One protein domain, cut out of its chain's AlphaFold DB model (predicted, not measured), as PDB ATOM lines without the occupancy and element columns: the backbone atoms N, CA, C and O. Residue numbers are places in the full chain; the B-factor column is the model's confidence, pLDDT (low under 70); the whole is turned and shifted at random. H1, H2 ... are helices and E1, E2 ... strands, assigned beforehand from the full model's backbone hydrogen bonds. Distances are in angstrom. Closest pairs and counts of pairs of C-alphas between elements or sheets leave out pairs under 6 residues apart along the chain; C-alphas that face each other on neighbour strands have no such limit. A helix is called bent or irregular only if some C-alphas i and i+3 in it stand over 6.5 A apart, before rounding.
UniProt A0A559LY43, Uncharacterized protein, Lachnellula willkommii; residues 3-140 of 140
ATOM      1  N   PHE A   3     135.601 152.733 108.896       97.81
ATOM      2  CA  PHE A   3     134.834 152.316 107.722       97.81
ATOM      3  C   PHE A   3     135.606 151.255 106.940       97.81
ATOM      4  O   PHE A   3     136.828 151.350 106.828       97.81
ATOM      5  N   ASP A   4     134.907 150.246 106.422       97.75
ATOM      6  CA  ASP A   4     135.520 149.205 105.601       97.75
ATOM      7  C   ASP A   4     135.727 149.730 104.179       97.75
ATOM      8  O   ASP A   4     134.771 149.989 103.445       97.75
ATOM      9  N   ALA A   5     136.994 149.896 103.809       97.56
ATOM     10  CA  ALA A   5     137.417 150.331 102.489       97.56
ATOM     11  C   ALA A   5     138.145 149.227 101.707       97.56
ATOM     12  O   ALA A   5     138.777 149.523 100.699       97.56
ATOM     13  N   THR A   6     138.064 147.960 102.131       96.56
ATOM     14  CA  THR A   6     138.832 146.847 101.543       96.56
ATOM     15  C   THR A   6     138.566 146.694 100.044       96.56
ATOM     16  O   THR A   6     139.497 146.614  99.244       96.56
ATOM     17  N   SER A   7     137.290 146.716  99.639       96.44
ATOM     18  CA  SER A   7     136.914 146.620  98.222       96.44
ATOM     19  C   SER A   7     137.390 147.832  97.415       96.44
ATOM     20  O   SER A   7     137.850 147.668  96.285       96.44
ATOM     21  N   LEU A   8     137.351 149.033  98.004       97.19
ATOM     22  CA  LEU A   8     137.851 150.243  97.359       97.19
ATOM     23  C   LEU A   8     139.376 150.216  97.214       97.19
ATOM     24  O   LEU A   8     139.879 150.551  96.150       97.19
ATOM     25  N   ALA A   9     140.099 149.777  98.245       97.12
ATOM     26  CA  ALA A   9     141.549 149.615  98.212       97.12
ATOM     27  C   ALA A   9     141.975 148.679  97.073       97.12
ATOM     28  O   ALA A   9     142.919 148.980  96.345       97.12
ATOM     29  N   TYR A  10     141.243 147.573  96.900       96.69
ATOM     30  CA  TYR A  10     141.468 146.616  95.820       96.69
ATOM     31  C   TYR A  10     141.164 147.208  94.437       96.69
ATOM     32  O   TYR A  10     141.920 146.993  93.494       96.69
ATOM     33  N   ALA A  11     140.066 147.956  94.309       96.56
ATOM     34  CA  ALA A  11     139.624 148.496  93.027       96.56
ATOM     35  C   ALA A  11     140.431 149.724  92.575       96.56
ATOM     36  O   ALA A  11     140.748 149.857  91.394       96.56
ATOM     37  N   ASN A  12     140.726 150.648  93.492       96.62
ATOM     38  CA  ASN A  12     141.425 151.894  93.202       96.62
ATOM     39  C   ASN A  12     142.053 152.503  94.466       96.62
ATOM     40  O   ASN A  12     141.432 153.279  95.199       96.62
ATOM     41  N   ILE A  13     143.335 152.211  94.674       96.56
ATOM     42  CA  ILE A  13     144.100 152.744  95.804       96.56
ATOM     43  C   ILE A  13     144.232 154.277  95.774       96.56
ATOM     44  O   ILE A  13     144.212 154.920  96.820       96.56
ATOM     45  N   SER A  14     144.300 154.891  94.588       96.62
ATOM     46  CA  SER A  14     144.412 156.350  94.468       96.62
ATOM     47  C   SER A  14     143.155 157.051  94.974       96.62
ATOM     48  O   SER A  14     143.253 158.108  95.595       96.62
ATOM     49  N   THR A  15     141.981 156.464  94.741       96.56
ATOM     50  CA  THR A  15     140.729 156.962  95.308       96.56
ATOM     51  C   THR A  15     140.705 156.817  96.824       96.56
ATOM     52  O   THR A  15     140.283 157.753  97.499       96.56
ATOM     53  N   LEU A  16     141.175 155.687  97.370       97.31
ATOM     54  CA  LEU A  16     141.279 155.513  98.821       97.31
ATOM     55  C   LEU A  16     142.144 156.621  99.449       97.31
ATOM     56  O   LEU A  16     141.684 157.291 100.372       97.31
ATOM     57  N   HIS A  17     143.311 156.902  98.859       97.44
ATOM     58  CA  HIS A  17     144.231 157.958  99.304       97.44
ATOM     59  C   HIS A  17     143.650 159.374  99.257       97.44
ATOM     60  O   HIS A  17     144.086 160.254 100.001       97.44
ATOM     61  N   ALA A  18     142.628 159.607  98.436       97.06
ATOM     62  CA  ALA A  18     141.931 160.887  98.394       97.06
ATOM     63  C   ALA A  18     140.898 161.060  99.528       97.06
ATOM     64  O   ALA A  18     140.440 162.181  99.762       97.06
ATOM     65  N   ILE A  19     140.520 159.994 100.249       97.19
ATOM     66  CA  ILE A  19     139.457 160.062 101.261       97.19
ATOM     67  C   ILE A  19     139.886 160.846 102.506       97.19
ATOM     68  O   ILE A  19     139.171 161.790 102.845       97.19
ATOM     69  N   PRO A  20     141.004 160.547 103.201       97.75
ATOM     70  CA  PRO A  20     141.366 161.279 104.416       97.75
ATOM     71  C   PRO A  20     141.430 162.811 104.264       97.75
ATOM     72  O   PRO A  20     140.802 163.501 105.076       97.75
ATOM     73  N   PRO A  21     142.094 163.393 103.238       97.25
ATOM     74  CA  PRO A  21     142.130 164.847 103.078       97.25
ATOM     75  C   PRO A  21     140.756 165.464 102.767       97.25
ATOM     76  O   PRO A  21     140.533 166.626 103.106       97.25
ATOM     77  N   ALA A  22     139.822 164.710 102.177       95.94
ATOM     78  CA  ALA A  22     138.446 165.160 101.960       95.94
ATOM     79  C   ALA A  22     137.565 164.999 103.214       95.94
ATOM     80  O   ALA A  22     136.759 165.875 103.526       95.94
ATOM     81  N   ALA A  23     137.713 163.892 103.944       96.12
ATOM     82  CA  ALA A  23     136.884 163.532 105.091       96.12
ATOM     83  C   ALA A  23     137.182 164.382 106.336       96.12
ATOM     84  O   ALA A  23     136.268 164.669 107.101       96.12
ATOM     85  N   VAL A  24     138.429 164.839 106.522       96.81
ATOM     86  CA  VAL A  24     138.817 165.678 107.677       96.81
ATOM     87  C   VAL A  24     138.036 167.000 107.762       96.81
ATOM     88  O   VAL A  24     137.938 167.597 108.830       96.81
ATOM     89  N   ASN A  25     137.473 167.457 106.640       95.38
ATOM     90  CA  ASN A  25     136.709 168.702 106.532       95.38
ATOM     91  C   ASN A  25     135.188 168.489 106.629       95.38
ATOM     92  O   ASN A  25     134.421 169.421 106.403       95.38
ATOM     93  N   GLN A  26     134.742 167.267 106.920       93.31
ATOM     94  CA  GLN A  26     133.331 166.898 106.967       93.31
ATOM     95  C   GLN A  26     132.936 166.440 108.372       93.31
ATOM     96  O   GLN A  26     133.766 165.996 109.166       93.31
ATOM     97  N   ALA A  27     131.645 166.541 108.685       92.12
ATOM     98  CA  ALA A  27     131.111 165.950 109.904       92.12
ATOM     99  C   ALA A  27     131.266 164.421 109.861       92.12
ATOM    100  O   ALA A  27     131.105 163.800 108.809       92.12
ATOM    101  N   VAL A  28     131.553 163.809 111.012       89.81
ATOM    102  CA  VAL A  28     131.659 162.349 111.113       89.81
ATOM    103  C   VAL A  28     130.281 161.730 110.830       89.81
ATOM    104  O   VAL A  28     129.327 162.067 111.535       89.81
ATOM    105  N   PRO A  29     130.151 160.827 109.839       91.19
ATOM    106  CA  PRO A  29     128.880 160.170 109.551       91.19
ATOM    107  C   PRO A  29     128.379 159.343 110.743       91.19
ATOM    108  O   PRO A  29     129.167 158.685 111.425       91.19
ATOM    109  N   THR A  30     127.061 159.327 110.958       88.75
ATOM    110  CA  THR A  30     126.394 158.484 111.971       88.75
ATOM    111  C   THR A  30     126.094 157.062 111.480       88.75
ATOM    112  O   THR A  30     125.695 156.209 112.267       88.75
ATOM    113  N   GLY A  31     126.298 156.796 110.187       91.50
ATOM    114  CA  GLY A  31     126.129 155.500 109.524       91.50
ATOM    115  C   GLY A  31     127.211 155.315 108.464       91.50
ATOM    116  O   GLY A  31     128.334 155.759 108.674       91.50
ATOM    117  N   SER A  32     126.893 154.694 107.326       92.19
ATOM    118  CA  SER A  32     127.846 154.538 106.217       92.19
ATOM    119  C   SER A  32     128.425 155.877 105.745       92.19
ATOM    120  O   SER A  32     127.737 156.898 105.724       92.19
ATOM    121  N   MET A  33     129.690 155.864 105.328       93.56
ATOM    122  CA  MET A  33     130.346 157.028 104.738       93.56
ATOM    123  C   MET A  33     130.126 157.024 103.228       93.56
ATOM    124  O   MET A  33     130.639 156.157 102.527       93.56
ATOM    125  N   THR A  34     129.396 158.008 102.712       92.19
ATOM    126  CA  THR A  34     129.256 158.192 101.265       92.19
ATOM    127  C   THR A  34     130.498 158.874 100.704       92.19
ATOM    128  O   THR A  34     130.875 159.956 101.145       92.19
ATOM    129  N   THR A  35     131.116 158.250  99.709       88.50
ATOM    130  CA  THR A  35     132.240 158.798  98.943       88.50
ATOM    131  C   THR A  35     131.840 158.934  97.475       88.50
ATOM    132  O   THR A  35     130.805 158.411  97.051       88.50
ATOM    133  N   SER A  36     132.673 159.585  96.663       85.25
ATOM    134  CA  SER A  36     132.484 159.631  95.205       85.25
ATOM    135  C   SER A  36     132.528 158.249  94.538       85.25
ATOM    136  O   SER A  36     132.065 158.104  93.411       85.25
ATOM    137  N   SER A  37     133.051 157.232  95.226       86.12
ATOM    138  CA  SER A  37     133.184 155.861  94.722       86.12
ATOM    139  C   SER A  37     132.234 154.870  95.388       86.12
ATOM    140  O   SER A  37     132.388 153.664  95.226       86.12
ATOM    141  N   GLY A  38     131.227 155.377  96.103       90.62
ATOM    142  CA  GLY A  38     130.201 154.576  96.763       90.62
ATOM    143  C   GLY A  38     130.217 154.721  98.281       90.62
ATOM    144  O   GLY A  38     130.962 155.523  98.850       90.62
ATOM    145  N   ALA A  39     129.348 153.958  98.939       94.75
ATOM    146  CA  ALA A  39     129.221 153.967 100.388       94.75
ATOM    147  C   ALA A  39     130.183 152.959 101.031       94.75
ATOM    148  O   ALA A  39     130.194 151.787 100.662       94.75
ATOM    149  N   LEU A  40     130.946 153.412 102.022       96.94
ATOM    150  CA  LEU A  40     131.761 152.564 102.883       96.94
ATOM    151  C   LEU A  40     130.961 152.207 104.136       96.94
ATOM    152  O   LEU A  40     130.493 153.094 104.861       96.94
ATOM    153  N   SER A  41     130.797 150.912 104.391       97.50
ATOM    154  CA  SER A  41     130.089 150.422 105.575       97.50
ATOM    155  C   SER A  41     130.886 150.688 106.848       97.50
ATOM    156  O   SER A  41     132.117 150.730 106.839       97.50
ATOM    157  N   VAL A  42     130.187 150.845 107.972       97.75
ATOM    158  CA  VAL A  42     130.823 150.968 109.289       97.75
ATOM    159  C   VAL A  42     131.538 149.660 109.635       97.75
ATOM    160  O   VAL A  42     130.913 148.606 109.686       97.75
ATOM    161  N   LEU A  43     132.839 149.746 109.913       98.12
ATOM    162  CA  LEU A  43     133.658 148.627 110.384       98.12
ATOM    163  C   LEU A  43     133.703 148.568 111.919       98.12
ATOM    164  O   LEU A  43     133.751 147.487 112.508       98.12
ATOM    165  N   GLY A  44     133.680 149.732 112.575       97.56
ATOM    166  CA  GLY A  44     133.733 149.818 114.030       97.56
ATOM    167  C   GLY A  44     134.190 151.174 114.563       97.56
ATOM    168  O   GLY A  44     133.924 152.222 113.970       97.56
ATOM    169  N   HIS A  45     134.885 151.156 115.700       97.38
ATOM    170  CA  HIS A  45     135.292 152.357 116.430       97.38
ATOM    171  C   HIS A  45     136.772 152.326 116.803       97.38
ATOM    172  O   HIS A  45     137.330 151.287 117.153       97.38
ATOM    173  N   HIS A  46     137.383 153.508 116.768       97.50
ATOM    174  CA  HIS A  46     138.718 153.755 117.284       97.50
ATOM    175  C   HIS A  46     138.632 154.774 118.419       97.50
ATOM    176  O   HIS A  46     137.953 155.792 118.269       97.50
ATOM    177  N   TYR A  47     139.286 154.479 119.538       97.62
ATOM    178  CA  TYR A  47     139.345 155.328 120.727       97.62
ATOM    179  C   TYR A  47     140.604 155.013 121.538       97.62
ATOM    180  O   TYR A  47     141.269 154.006 121.298       97.62
ATOM    181  N   PHE A  48     140.922 155.864 122.509       97.44
ATOM    182  CA  PHE A  48     141.959 155.599 123.499       97.44
ATOM    183  C   PHE A  48     141.301 155.195 124.815       97.44
ATOM    184  O   PHE A  48     140.324 155.818 125.228       97.44
ATOM    185  N   ASP A  49     141.801 154.137 125.450       96.44
ATOM    186  CA  ASP A  49     141.352 153.776 126.795       96.44
ATOM    187  C   ASP A  49     141.911 154.747 127.858       96.44
ATOM    188  O   ASP A  49     142.681 155.661 127.554       96.44
ATOM    189  N   ALA A  50     141.560 154.529 129.129       96.31
ATOM    190  CA  ALA A  50     142.017 155.368 130.241       96.31
ATOM    191  C   ALA A  50     143.549 155.396 130.430       96.31
ATOM    192  O   ALA A  50     144.069 156.307 131.069       96.31
ATOM    193  N   SER A  51     144.277 154.421 129.880       96.06
ATOM    194  CA  SER A  51     145.745 154.368 129.899       96.06
ATOM    195  C   SER A  51     146.390 155.005 128.662       96.06
ATOM    196  O   SER A  51     147.611 154.967 128.517       96.06
ATOM    197  N   GLY A  52     145.588 155.550 127.742       96.56
ATOM    198  CA  GLY A  52     146.065 156.054 126.458       96.56
ATOM    199  C   GLY A  52     146.392 154.948 125.452       96.56
ATOM    200  O   GLY A  52     147.183 155.172 124.538       96.56
ATOM    201  N   THR A  53     145.810 153.751 125.586       97.94
ATOM    202  CA  THR A  53     146.011 152.659 124.620       97.94
ATOM    203  C   THR A  53     145.114 152.856 123.399       97.94
ATOM    204  O   THR A  53     143.887 152.836 123.558       97.94
ATOM    205  N   PRO A  54     145.674 153.005 122.179       98.00
ATOM    206  CA  PRO A  54     144.875 153.059 120.962       98.00
ATOM    207  C   PRO A  54     144.147 151.729 120.776       98.00
ATOM    208  O   PRO A  54     144.768 150.685 120.608       98.00
ATOM    209  N   THR A  55     142.823 151.768 120.803       98.50
ATOM    210  CA  THR A  55     141.963 150.593 120.693       98.50
ATOM    211  C   THR A  55     141.195 150.648 119.382       98.50
ATOM    212  O   THR A  55     140.625 151.683 119.031       98.50
ATOM    213  N   PHE A  56     141.184 149.542 118.648       98.56
ATOM    214  CA  PHE A  56     140.421 149.361 117.417       98.56
ATOM    215  C   PHE A  56     139.412 148.248 117.650       98.56
ATOM    216  O   PHE A  56     139.753 147.069 117.594       98.56
ATOM    217  N   ASN A  57     138.171 148.625 117.936       98.25
ATOM    218  CA  ASN A  57     137.068 147.685 118.070       98.25
ATOM    219  C   ASN A  57     136.396 147.542 116.701       98.25
ATOM    220  O   ASN A  57     135.607 148.402 116.304       98.25
ATOM    221  N   LEU A  58     136.748 146.486 115.966       98.19
ATOM    222  CA  LEU A  58     136.241 146.185 114.625       98.19
ATOM    223  C   LEU A  58     134.992 145.306 114.747       98.19
ATOM    224  O   LEU A  58     134.982 144.136 114.359       98.19
ATOM    225  N   THR A  59     133.944 145.866 115.348       97.19
ATOM    226  CA  THR A  59     132.739 145.126 115.751       97.19
ATOM    227  C   THR A  59     132.093 144.366 114.591       97.19
ATOM    228  O   THR A  59     131.674 143.228 114.779       97.19
ATOM    229  N   ALA A  60     132.069 144.944 113.382       97.38
ATOM    230  CA  ALA A  60     131.481 144.303 112.202       97.38
ATOM    231  C   ALA A  60     132.245 143.045 111.741       97.38
ATOM    232  O   ALA A  60     131.683 142.215 111.031       97.38
ATOM    233  N   ALA A  61     133.508 142.897 112.150       97.19
ATOM    234  CA  ALA A  61     134.366 141.762 111.827       97.19
ATOM    235  C   ALA A  61     134.617 140.826 113.022       97.19
ATOM    236  O   ALA A  61     135.386 139.878 112.879       97.19
ATOM    237  N   SER A  62     134.022 141.096 114.193       97.69
ATOM    238  CA  SER A  62     134.294 140.371 115.446       97.69
ATOM    239  C   SER A  62     135.792 140.309 115.786       97.69
ATOM    240  O   SER A  62     136.325 139.255 116.116       97.69
ATOM    241  N   LYS A  63     136.481 141.452 115.663       98.31
ATOM    242  CA  LYS A  63     137.915 141.598 115.946       98.31
ATOM    243  C   LYS A  63     138.180 142.792 116.852       98.31
ATOM    244  O   LYS A  63     137.459 143.793 116.804       98.31
ATOM    245  N   ILE A  64     139.259 142.726 117.625       98.38
ATOM    246  CA  ILE A  64     139.712 143.837 118.463       98.38
ATOM    247  C   ILE A  64     141.235 143.902 118.506       98.38
ATOM    248  O   ILE A  64     141.906 142.883 118.632       98.38
ATOM    249  N   LEU A  65     141.784 145.112 118.426       98.56
ATOM    250  CA  LEU A  65     143.200 145.363 118.672       98.56
ATOM    251  C   LEU A  65     143.361 146.389 119.786       98.56
ATOM    252  O   LEU A  65     142.826 147.495 119.703       98.56
ATOM    253  N   PHE A  66     144.192 146.050 120.761       98.56
ATOM    254  CA  PHE A  66     144.786 147.003 121.689       98.56
ATOM    255  C   PHE A  66     146.207 147.276 121.214       98.56
ATOM    256  O   PHE A  66     147.046 146.384 121.237       98.56
ATOM    257  N   GLY A  67     146.470 148.476 120.711       98.00
ATOM    258  CA  GLY A  67     147.713 148.792 120.018       98.00
ATOM    259  C   GLY A  67     148.834 149.258 120.947       98.00
ATOM    260  O   GLY A  67     148.617 150.006 121.896       98.00
ATOM    261  N   ALA A  68     150.062 148.879 120.614       98.25
ATOM    262  CA  ALA A  68     151.295 149.458 121.128       98.25
ATOM    263  C   ALA A  68     152.117 150.001 119.956       98.25
ATOM    264  O   ALA A  68     152.327 149.300 118.967       98.25
ATOM    265  N   LYS A  69     152.574 151.253 120.055       98.12
ATOM    266  CA  LYS A  69     153.382 151.890 119.007       98.12
ATOM    267  C   LYS A  69     154.743 151.210 118.894       98.12
ATOM    268  O   LYS A  69     155.466 151.118 119.880       98.12
ATOM    269  N   THR A  70     155.096 150.795 117.681       98.31
ATOM    270  CA  THR A  70     156.409 150.218 117.352       98.31
ATOM    271  C   THR A  70     157.318 151.196 116.614       98.31
ATOM    272  O   THR A  70     158.528 151.004 116.587       98.31
ATOM    273  N   GLY A  71     156.757 152.262 116.045       98.31
ATOM    274  CA  GLY A  71     157.514 153.294 115.345       98.31
ATOM    275  C   GLY A  71     156.615 154.261 114.589       98.31
ATOM    276  O   GLY A  71     155.407 154.038 114.461       98.31
ATOM    277  N   ASP A  72     157.216 155.332 114.092       98.56
ATOM    278  CA  ASP A  72     156.551 156.393 113.352       98.56
ATOM    279  C   ASP A  72     157.473 157.127 112.395       98.56
ATOM    280  O   ASP A  72     158.695 157.114 112.533       98.56
ATOM    281  N   VAL A  73     156.846 157.795 111.433       98.50
ATOM    282  CA  VAL A  73     157.491 158.738 110.525       98.50
ATOM    283  C   VAL A  73     156.587 159.946 110.332       98.50
ATOM    284  O   VAL A  73     155.357 159.825 110.346       98.50
ATOM    285  N   LYS A  74     157.190 161.121 110.123       98.44
ATOM    286  CA  LYS A  74     156.436 162.345 109.839       98.44
ATOM    287  C   LYS A  74     155.509 162.107 108.645       98.44
ATOM    288  O   LYS A  74     155.944 161.573 107.625       98.44
ATOM    289  N   ALA A  75     154.253 162.537 108.760       98.06
ATOM    290  CA  ALA A  75     153.381 162.627 107.593       98.06
ATOM    291  C   ALA A  75     154.049 163.486 106.493       98.06
ATOM    292  O   ALA A  75     154.730 164.461 106.838       98.06
ATOM    293  N   PRO A  76     153.858 163.161 105.200       97.88
ATOM    294  CA  PRO A  76     154.364 163.966 104.090       97.88
ATOM    295  C   PRO A  76     154.046 165.457 104.254       97.88
ATOM    296  O   PRO A  76     152.983 165.816 104.766       97.88
ATOM    297  N   ALA A  77     154.958 166.332 103.827       96.56
ATOM    298  CA  ALA A  77     154.840 167.779 104.042       96.56
ATOM    299  C   ALA A  77     153.607 168.414 103.363       96.56
ATOM    300  O   ALA A  77     153.139 169.468 103.793       96.56
ATOM    301  N   ASP A  78     153.084 167.766 102.325       96.06
ATOM    302  CA  ASP A  78     151.883 168.119 101.567       96.06
ATOM    303  C   ASP A  78     150.594 167.479 102.118       96.06
ATOM    304  O   ASP A  78     149.510 167.712 101.580       96.06
ATOM    305  N   SER A  79     150.673 166.722 103.219       98.00
ATOM    306  CA  SER A  79     149.494 166.162 103.889       98.00
ATOM    307  C   SER A  79     148.543 167.270 104.348       98.00
ATOM    308  O   SER A  79     148.963 168.315 104.857       98.00
ATOM    309  N   SER A  80     147.235 167.025 104.226       98.00
ATOM    310  CA  SER A  80     146.214 167.991 104.640       98.00
ATOM    311  C   SER A  80     146.352 168.338 106.121       98.00
ATOM    312  O   SER A  80     146.345 167.473 106.999       98.00
ATOM    313  N   LYS A  81     146.430 169.637 106.416       97.25
ATOM    314  CA  LYS A  81     146.558 170.150 107.788       97.25
ATOM    315  C   LYS A  81     145.254 170.065 108.588       97.25
ATOM    316  O   LYS A  81     145.265 170.364 109.779       97.25
ATOM    317  N   GLY A  82     144.158 169.660 107.941       96.19
ATOM    318  CA  GLY A  82     142.816 169.688 108.510       96.19
ATOM    319  C   GLY A  82     142.306 171.113 108.772       96.19
ATOM    320  O   GLY A  82     143.034 172.089 108.561       96.19
ATOM    321  N   PRO A  83     141.064 171.249 109.258       95.31
ATOM    322  CA  PRO A  83     140.427 172.548 109.486       95.31
ATOM    323  C   PRO A  83     141.105 173.369 110.594       95.31
ATOM    324  O   PRO A  83     141.048 174.593 110.562       95.31
ATOM    325  N   ALA A  84     141.794 172.719 111.536       92.12
ATOM    326  CA  ALA A  84     142.572 173.399 112.571       92.12
ATOM    327  C   ALA A  84     143.873 174.032 112.038       92.12
ATOM    328  O   ALA A  84     144.488 174.844 112.723       92.12
ATOM    329  N   GLY A  85     144.335 173.649 110.841       94.75
ATOM    330  CA  GLY A  85     145.565 174.181 110.246       94.75
ATOM    331  C   GLY A  85     146.861 173.784 110.967       94.75
ATOM    332  O   GLY A  85     147.935 174.248 110.586       94.75
ATOM    333  N   THR A  86     146.788 172.909 111.971       93.75
ATOM    334  CA  THR A  86     147.900 172.513 112.850       93.75
ATOM    335  C   THR A  86     148.808 171.443 112.249       93.75
ATOM    336  O   THR A  86     149.919 171.238 112.732       93.75
ATOM    337  N   GLY A  87     148.371 170.776 111.179       95.94
ATOM    338  CA  GLY A  87     149.141 169.745 110.486       95.94
ATOM    339  C   GLY A  87     148.572 168.339 110.649       95.94
ATOM    340  O   GLY A  87     147.670 168.094 111.451       95.94
ATOM    341  N   ALA A  88     149.121 167.409 109.870       98.25
ATOM    342  CA  ALA A  88     148.787 165.992 109.945       98.25
ATOM    343  C   ALA A  88     149.657 165.265 110.982       98.25
ATOM    344  O   ALA A  88     150.879 165.454 111.023       98.25
ATOM    345  N   VAL A  89     149.028 164.423 111.807       98.06
ATOM    346  CA  VAL A  89     149.745 163.518 112.723       98.06
ATOM    347  C   VAL A  89     150.595 162.514 111.962       98.06
ATOM    348  O   VAL A  89     150.290 162.155 110.828       98.06
ATOM    349  N   ASP A  90     151.630 162.011 112.616       98.56
ATOM    350  CA  ASP A  90     152.589 161.094 112.013       98.56
ATOM    351  C   ASP A  90     151.953 159.768 111.577       98.56
ATOM    352  O   ASP A  90     150.938 159.313 112.124       98.56
ATOM    353  N   TRP A  91     152.558 159.135 110.579       98.69
ATOM    354  CA  TRP A  91     152.218 157.766 110.218       98.69
ATOM    355  C   TRP A  91     152.791 156.832 111.274       98.69
ATOM    356  O   TRP A  91     153.896 157.059 111.765       98.69
ATOM    357  N   LEU A  92     152.037 155.801 111.648       97.94
ATOM    358  CA  LEU A  92     152.393 154.918 112.759       97.94
ATOM    359  C   LEU A  92     152.430 153.461 112.322       97.94
ATOM    360  O   LEU A  92     151.632 153.027 111.493       97.94
ATOM    361  N   SER A  93     153.297 152.706 112.983       98.56
ATOM    362  CA  SER A  93     153.211 151.254 113.090       98.56
ATOM    363  C   SER A  93     152.795 150.874 114.508       98.56
ATOM    364  O   SER A  93     153.300 151.440 115.486       98.56
ATOM    365  N   LEU A  94     151.849 149.948 114.614       98.62
ATOM    366  CA  LEU A  94     151.316 149.441 115.870       98.62
ATOM    367  C   LEU A  94     151.326 147.911 115.846       98.62
ATOM    368  O   LEU A  94     150.969 147.304 114.840       98.62
ATOM    369  N   THR A  95     151.647 147.301 116.981       98.50
ATOM    370  CA  THR A  95     151.474 145.863 117.231       98.50
ATOM    371  C   THR A  95     150.448 145.630 118.337       98.50
ATOM    372  O   THR A  95     150.083 146.571 119.047       98.50
ATOM    373  N   ALA A  96     149.992 144.393 118.518       98.31
ATOM    374  CA  ALA A  96     149.197 144.011 119.677       98.31
ATOM    375  C   ALA A  96     149.974 144.273 120.978       98.31
ATOM    376  O   ALA A  96     151.088 143.786 121.188       98.31
ATOM    377  N   LYS A  97     149.377 145.064 121.868       97.94
ATOM    378  CA  LYS A  97     149.892 145.335 123.206       97.94
ATOM    379  C   LYS A  97     149.859 144.031 124.019       97.94
ATOM    380  O   LYS A  97     148.869 143.303 123.934       97.94
ATOM    381  N   PRO A  98     150.911 143.721 124.798       96.25
ATOM    382  CA  PRO A  98     150.954 142.501 125.597       96.25
ATOM    383  C   PRO A  98     149.933 142.527 126.744       96.25
ATOM    384  O   PRO A  98     149.265 143.536 126.998       96.25
ATOM    385  N   ALA A  99     149.864 141.410 127.475       94.56
ATOM    386  CA  ALA A  99     149.039 141.260 128.669       94.56
ATOM    387  C   ALA A  99     149.162 142.479 129.616       94.56
ATOM    388  O   ALA A  99     150.260 143.015 129.792       94.56
ATOM    389  N   PRO A 100     148.052 142.933 130.231       95.75
ATOM    390  CA  PRO A 100     146.762 142.244 130.346       95.75
ATOM    391  C   PRO A 100     145.811 142.427 129.150       95.75
ATOM    392  O   PRO A 100     144.683 141.946 129.198       95.75
ATOM    393  N   TYR A 101     146.234 143.111 128.085       97.94
ATOM    394  CA  TYR A 101     145.414 143.280 126.888       97.94
ATOM    395  C   TYR A 101     145.353 141.994 126.064       97.94
ATOM    396  O   TYR A 101     146.359 141.306 125.895       97.94
ATOM    397  N   VAL A 102     144.172 141.696 125.524       97.69
ATOM    398  CA  VAL A 102     143.934 140.536 124.661       97.69
ATOM    399  C   VAL A 102     143.359 141.040 123.346       97.69
ATOM    400  O   VAL A 102     142.237 141.532 123.305       97.69
ATOM    401  N   SER A 103     144.159 140.979 122.284       98.00
ATOM    402  CA  SER A 103     143.706 141.306 120.926       98.00
ATOM    403  C   SER A 103     143.204 140.045 120.222       98.00
ATOM    404  O   SER A 103     143.705 138.952 120.479       98.00
ATOM    405  N   GLU A 104     142.244 140.195 119.313       98.19
ATOM    406  CA  GLU A 104     141.607 139.099 118.582       98.19
ATOM    407  C   GLU A 104     141.552 139.410 117.081       98.19
ATOM    408  O   GLU A 104     140.974 140.409 116.648       98.19
ATOM    409  N   GLY A 105     142.159 138.534 116.273       97.31
ATOM    410  CA  GLY A 105     142.070 138.547 114.807       97.31
ATOM    411  C   GLY A 105     142.806 139.682 114.078       97.31
ATOM    412  O   GLY A 105     142.663 139.787 112.853       97.31
ATOM    413  N   VAL A 106     143.572 140.503 114.806       97.56
ATOM    414  CA  VAL A 106     144.504 141.523 114.302       97.56
ATOM    415  C   VAL A 106     145.751 141.526 115.188       97.56
ATOM    416  O   VAL A 106     145.634 141.580 116.412       97.56
ATOM    417  N   SER A 107     146.935 141.506 114.582       96.25
ATOM    418  CA  SER A 107     148.227 141.567 115.275       96.25
ATOM    419  C   SER A 107     149.012 142.840 114.967       96.25
ATOM    420  O   SER A 107     149.816 143.273 115.792       96.25
ATOM    421  N   PHE A 108     148.761 143.469 113.816       97.44
ATOM    422  CA  PHE A 108     149.539 144.610 113.351       97.44
ATOM    423  C   PHE A 108     148.671 145.640 112.621       97.44
ATOM    424  O   PHE A 108     147.780 145.281 111.849       97.44
ATOM    425  N   VAL A 109     148.944 146.931 112.843       98.50
ATOM    426  CA  VAL A 109     148.273 148.044 112.158       98.50
ATOM    427  C   VAL A 109     149.268 149.083 111.667       98.50
ATOM    428  O   VAL A 109     150.080 149.589 112.439       98.50
ATOM    429  N   TYR A 110     149.136 149.474 110.401       98.62
ATOM    430  CA  TYR A 110     149.714 150.723 109.904       98.62
ATOM    431  C   TYR A 110     148.655 151.813 109.846       98.62
ATOM    432  O   TYR A 110     147.540 151.580 109.385       98.62
ATOM    433  N   ARG A 111     149.035 153.018 110.263       98.75
ATOM    434  CA  ARG A 111     148.262 154.245 110.084       98.75
ATOM    435  C   ARG A 111     148.989 155.141 109.101       98.75
ATOM    436  O   ARG A 111     150.094 155.584 109.405       98.75
ATOM    437  N   VAL A 112     148.369 155.417 107.965       98.62
ATOM    438  CA  VAL A 112     148.961 156.178 106.856       98.62
ATOM    439  C   VAL A 112     147.951 157.174 106.291       98.62
ATOM    440  O   VAL A 112     146.798 157.201 106.724       98.62
ATOM    441  N   VAL A 113     148.397 158.029 105.366       98.50
ATOM    442  CA  VAL A 113     147.564 159.048 104.696       98.50
ATOM    443  C   VAL A 113     146.754 159.861 105.711       98.50
ATOM    444  O   VAL A 113     145.529 159.934 105.695       98.50
ATOM    445  N   THR A 114     147.455 160.419 106.691       98.69
ATOM    446  CA  THR A 114     146.856 161.195 107.773       98.69
ATOM    447  C   THR A 114     146.488 162.604 107.305       98.69
ATOM    448  O   THR A 114     147.208 163.241 106.537       98.69
ATOM    449  N   ALA A 115     145.369 163.114 107.809       98.56
ATOM    450  CA  ALA A 115     144.912 164.479 107.603       98.56
ATOM    451  C   ALA A 115     144.470 165.076 108.945       98.56
ATOM    452  O   ALA A 115     143.641 164.493 109.648       98.56
ATOM    453  N   GLY A 116     145.026 166.236 109.302       97.94
ATOM    454  CA  GLY A 116     144.769 166.890 110.588       97.94
ATOM    455  C   GLY A 116     145.228 166.083 111.813       97.94
ATOM    456  O   GLY A 116     146.103 165.213 111.745       97.94
ATOM    457  N   GLY A 117     144.614 166.374 112.957       96.12
ATOM    458  CA  GLY A 117     144.854 165.687 114.228       96.12
ATOM    459  C   GLY A 117     146.067 166.158 115.034       96.12
ATOM    460  O   GLY A 117     146.217 165.714 116.170       96.12
ATOM    461  N   MET A 118     146.946 167.021 114.501       95.69
ATOM    462  CA  MET A 118     148.007 167.605 115.333       95.69
ATOM    463  C   MET A 118     147.380 168.551 116.355       95.69
ATOM    464  O   MET A 118     146.581 169.420 116.002       95.69
ATOM    465  N   ALA A 119     147.725 168.369 117.628       91.94
ATOM    466  CA  ALA A 119     147.189 169.200 118.692       91.94
ATOM    467  C   ALA A 119     147.631 170.667 118.503       91.94
ATOM    468  O   ALA A 119     148.805 170.908 118.201       91.94
ATOM    469  N   PRO A 120     146.726 171.649 118.667       89.88
ATOM    470  CA  PRO A 120     147.114 173.051 118.746       89.88
ATOM    471  C   PRO A 120     147.930 173.314 120.019       89.88
ATOM    472  O   PRO A 120     147.989 172.490 120.934       89.88
ATOM    473  N   ALA A 121     148.552 174.491 120.092       89.75
ATOM    474  CA  ALA A 121     149.175 174.939 121.330       89.75
ATOM    475  C   ALA A 121     148.115 175.050 122.438       89.75
ATOM    476  O   ALA A 121     147.079 175.686 122.251       89.75
ATOM    477  N   CYS A 122     148.386 174.451 123.598       88.00
ATOM    478  CA  CYS A 122     147.500 174.540 124.754       88.00
ATOM    479  C   CYS A 122     147.666 175.916 125.417       88.00
ATOM    480  O   CYS A 122     148.618 176.142 126.162       88.00
ATOM    481  N   THR A 123     146.771 176.853 125.101       90.44
ATOM    482  CA  THR A 123     146.815 178.232 125.623       90.44
ATOM    483  C   THR A 123     145.878 178.467 126.806       90.44
ATOM    484  O   THR A 123     145.991 179.491 127.475       90.44
ATOM    485  N   ALA A 124     144.949 177.545 127.068       89.94
ATOM    486  CA  ALA A 124     143.998 177.617 128.173       89.94
ATOM    487  C   ALA A 124     143.582 176.211 128.633       89.94
ATOM    488  O   ALA A 124     143.695 175.242 127.886       89.94
ATOM    489  N   ALA A 125     143.082 176.104 129.867       91.75
ATOM    490  CA  ALA A 125     142.502 174.862 130.366       91.75
ATOM    491  C   ALA A 125     141.138 174.607 129.705       91.75
ATOM    492  O   ALA A 125     140.290 175.498 129.665       91.75
ATOM    493  N   GLY A 126     140.911 173.385 129.224       90.06
ATOM    494  CA  GLY A 126     139.663 173.020 128.561       90.06
ATOM    495  C   GLY A 126     139.764 171.719 127.774       90.06
ATOM    496  O   GLY A 126     140.794 171.046 127.781       90.06
ATOM    497  N   THR A 127     138.663 171.361 127.114       90.38
ATOM    498  CA  THR A 127     138.629 170.269 126.134       90.38
ATOM    499  C   THR A 127     138.758 170.855 124.739       90.38
ATOM    500  O   THR A 127     137.970 171.719 124.365       90.38
ATOM    501  N   GLU A 128     139.711 170.339 123.972       89.50
ATOM    502  CA  GLU A 128     139.919 170.697 122.571       89.50
ATOM    503  C   GLU A 128     139.427 169.566 121.667       89.50
ATOM    504  O   GLU A 128     139.677 168.387 121.932       89.50
ATOM    505  N   ILE A 129     138.739 169.921 120.583       90.81
ATOM    506  CA  ILE A 129     138.275 168.967 119.572       90.81
ATOM    507  C   ILE A 129     139.022 169.261 118.277       90.81
ATOM    508  O   ILE A 129     138.801 170.290 117.644       90.81
ATOM    509  N   VAL A 130     139.883 168.330 117.869       93.69
ATOM    510  CA  VAL A 130     140.677 168.439 116.641       93.69
ATOM    511  C   VAL A 130     140.202 167.396 115.641       93.69
ATOM    512  O   VAL A 130     140.190 166.199 115.930       93.69
ATOM    513  N   GLN A 131     139.812 167.843 114.450       95.88
ATOM    514  CA  GLN A 131     139.379 166.957 113.376       95.88
ATOM    515  C   GLN A 131     140.564 166.173 112.821       95.88
ATOM    516  O   GLN A 131     141.672 166.691 112.650       95.88
ATOM    517  N   TYR A 132     140.298 164.906 112.524       96.44
ATOM    518  CA  TYR A 132     141.304 163.947 112.120       96.44
ATOM    519  C   TYR A 132     140.692 162.871 111.222       96.44
ATOM    520  O   TYR A 132     139.613 162.353 111.511       96.44
ATOM    521  N   ALA A 133     141.409 162.513 110.159       97.94
ATOM    522  CA  ALA A 133     141.110 161.366 109.310       97.94
ATOM    523  C   ALA A 133     142.409 160.646 108.918       97.94
ATOM    524  O   ALA A 133     143.466 161.272 108.816       97.94
ATOM    525  N   ALA A 134     142.340 159.332 108.708       98.56
ATOM    526  CA  ALA A 134     143.465 158.530 108.235       98.56
ATOM    527  C   ALA A 134     143.012 157.189 107.666       98.56
ATOM    528  O   ALA A 134     141.891 156.740 107.922       98.56
ATOM    529  N   GLU A 135     143.931 156.531 106.972       98.44
ATOM    530  CA  GLU A 135     143.819 155.131 106.590       98.44
ATOM    531  C   GLU A 135     144.464 154.225 107.634       98.44
ATOM    532  O   GLU A 135     145.553 154.507 108.142       98.44
ATOM    533  N   TYR A 136     143.806 153.098 107.898       98.62
ATOM    534  CA  TYR A 136     144.321 152.042 108.756       98.62
ATOM    535  C   TYR A 136     144.353 150.721 107.997       98.62
ATOM    536  O   TYR A 136     143.336 150.281 107.465       98.62
ATOM    537  N   TRP A 137     145.518 150.079 107.989       98.50
ATOM    538  CA  TRP A 137     145.739 148.773 107.378       98.50
ATOM    539  C   TRP A 137     145.913 147.736 108.475       98.50
ATOM    540  O   TRP A 137     146.894 147.798 109.215       98.50
ATOM    541  N   PHE A 138     144.961 146.812 108.584       98.38
ATOM    542  CA  PHE A 138     144.912 145.787 109.626       98.38
ATOM    543  C   PHE A 138     145.432 144.449 109.090       98.38
ATOM    544  O   PHE A 138     144.938 143.960 108.076       98.38
ATOM    545  N   TYR A 139     146.384 143.839 109.796       97.31
ATOM    546  CA  TYR A 139     146.968 142.535 109.471       97.31
ATOM    547  C   TYR A 139     146.777 141.566 110.642       97.31
ATOM    548  O   TYR A 139     146.756 141.990 111.802       97.31
ATOM    549  N   ALA A 140     146.604 140.280 110.327       91.00
ATOM    550  CA  ALA A 140     146.434 139.191 111.290       91.00
ATOM    551  C   ALA A 140     147.758 138.468 111.534       91.00
ATOM    552  O   ALA A 140     148.485 138.233 110.547       91.00
TER     553      ALA A 140
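What this domain is: This is residues 3 to 140 of the 140 residues of an uncharacterized protein of Lachnellula willkommii (UniProt A0A559LY43). Six antiparallel strands, E3 to E8, form one twisted sheet curled like part of a barrel that stays open, with E3 and E8 as its edges. Helix H2 packs over E7 and E8 on one face of this sheet; the short helix H1 makes a corner with H2, and the small hairpin of E1 and E2 leads into E3. Residues 122 to 127, in the link from E7 to E8, stick out. The printed part has 138 residues with two named helices followed by eight named strands, the large sheet in the order E3, E4, E5, E6, E7, E8, and the class is mixed, helices and strands. The whole is compact, with a radius of gyration of the C-alphas of 15.2 A and spans of 39 by 37 by 29 A.

Where its parts are: H1 holds residues 6 to 11 and begins at C-alpha 6, at (138.832, 146.847, 101.543). H2, residues 13 to 23, is 16.0 A long from first to last C-alpha; it is irregular, but only just, with C-alphas 17 and 20 6.7 A apart. E1 is residues 33 to 35 and E2 residues 38 to 40. E3, residues 42 to 48, is 18.6 A long, and E4, residues 54 to 58, is 12.7 A long. E5, residues 63 to 73, is the longest strand at 26.6 A; it begins at (137.915, 141.598, 115.946) and bends by 69 degrees at residue 70. E6, residues 91 to 96, is 17.0 A long. E7, residues 108 to 116, is 23.0 A long and bends by 64 degrees at residue 113. E8, residues 132 to 139, is 22.3 A long and ends at C-alpha 139, at (146.968, 142.535, 109.471).

How they stand to each other: E3 to E8 form a meander, each strand the antiparallel neighbour of the one before. In the hairpin of E3 and E4, N 45 and O 57 are 2.9 A apart, within hydrogen-bond range. E5 is staggered: it pairs with E4 over residues 63 to 66, where N 65 and O 56 are 2.9 A apart, and with E6 over residues 67 to 73, where N 70 and O 93 are 2.9 A apart. Between E6 and E7, N 94 and O 109 are 2.8 A apart; between E7 and E8, N 115 and O 133 are 2.8 A apart. Across the sheet the strands' lines turn by 75 degrees, and the way across it turns by 135 degrees. H2 is on the sheet at a height of 8.4 A, in two layers, a helix on one face of a sheet. It lies over E7 and E8, along the strands, at 21 degrees to E8 on the local plane; its closest C-alphas to E8 are those of Pro 20 and Ala 133, 4.9 A apart. H1 and H2 touch only at the corner, at a steep tilt of 55 degrees, opposite ways, with the C-alphas of Ala 9 and Leu 16 closest at 5.9 A. H1 is not on the sheet but is near E2. In the hairpin of E1 and E2, N 40 and O 33 are 2.8 A apart; E2 runs on into E3 at 45 degrees. In H1 every O i to N i+4 pair is within hydrogen-bond range; in H2 3 of 7 are, beside 6 of 8 O i to N i+3 pairs.

The domain as a whole: The two C-alphas farthest apart are those of Ala 11 and Ala 124, at 45.9 A. The printed part has no cut. The links from E5 to E6, E6 to E7 and E7 to E8 are long, with 17, 11 and 15 residues. Residues 122 to 127 stand free. The mean pLDDT of the printed part is 96.1, and no printed residue is under 70.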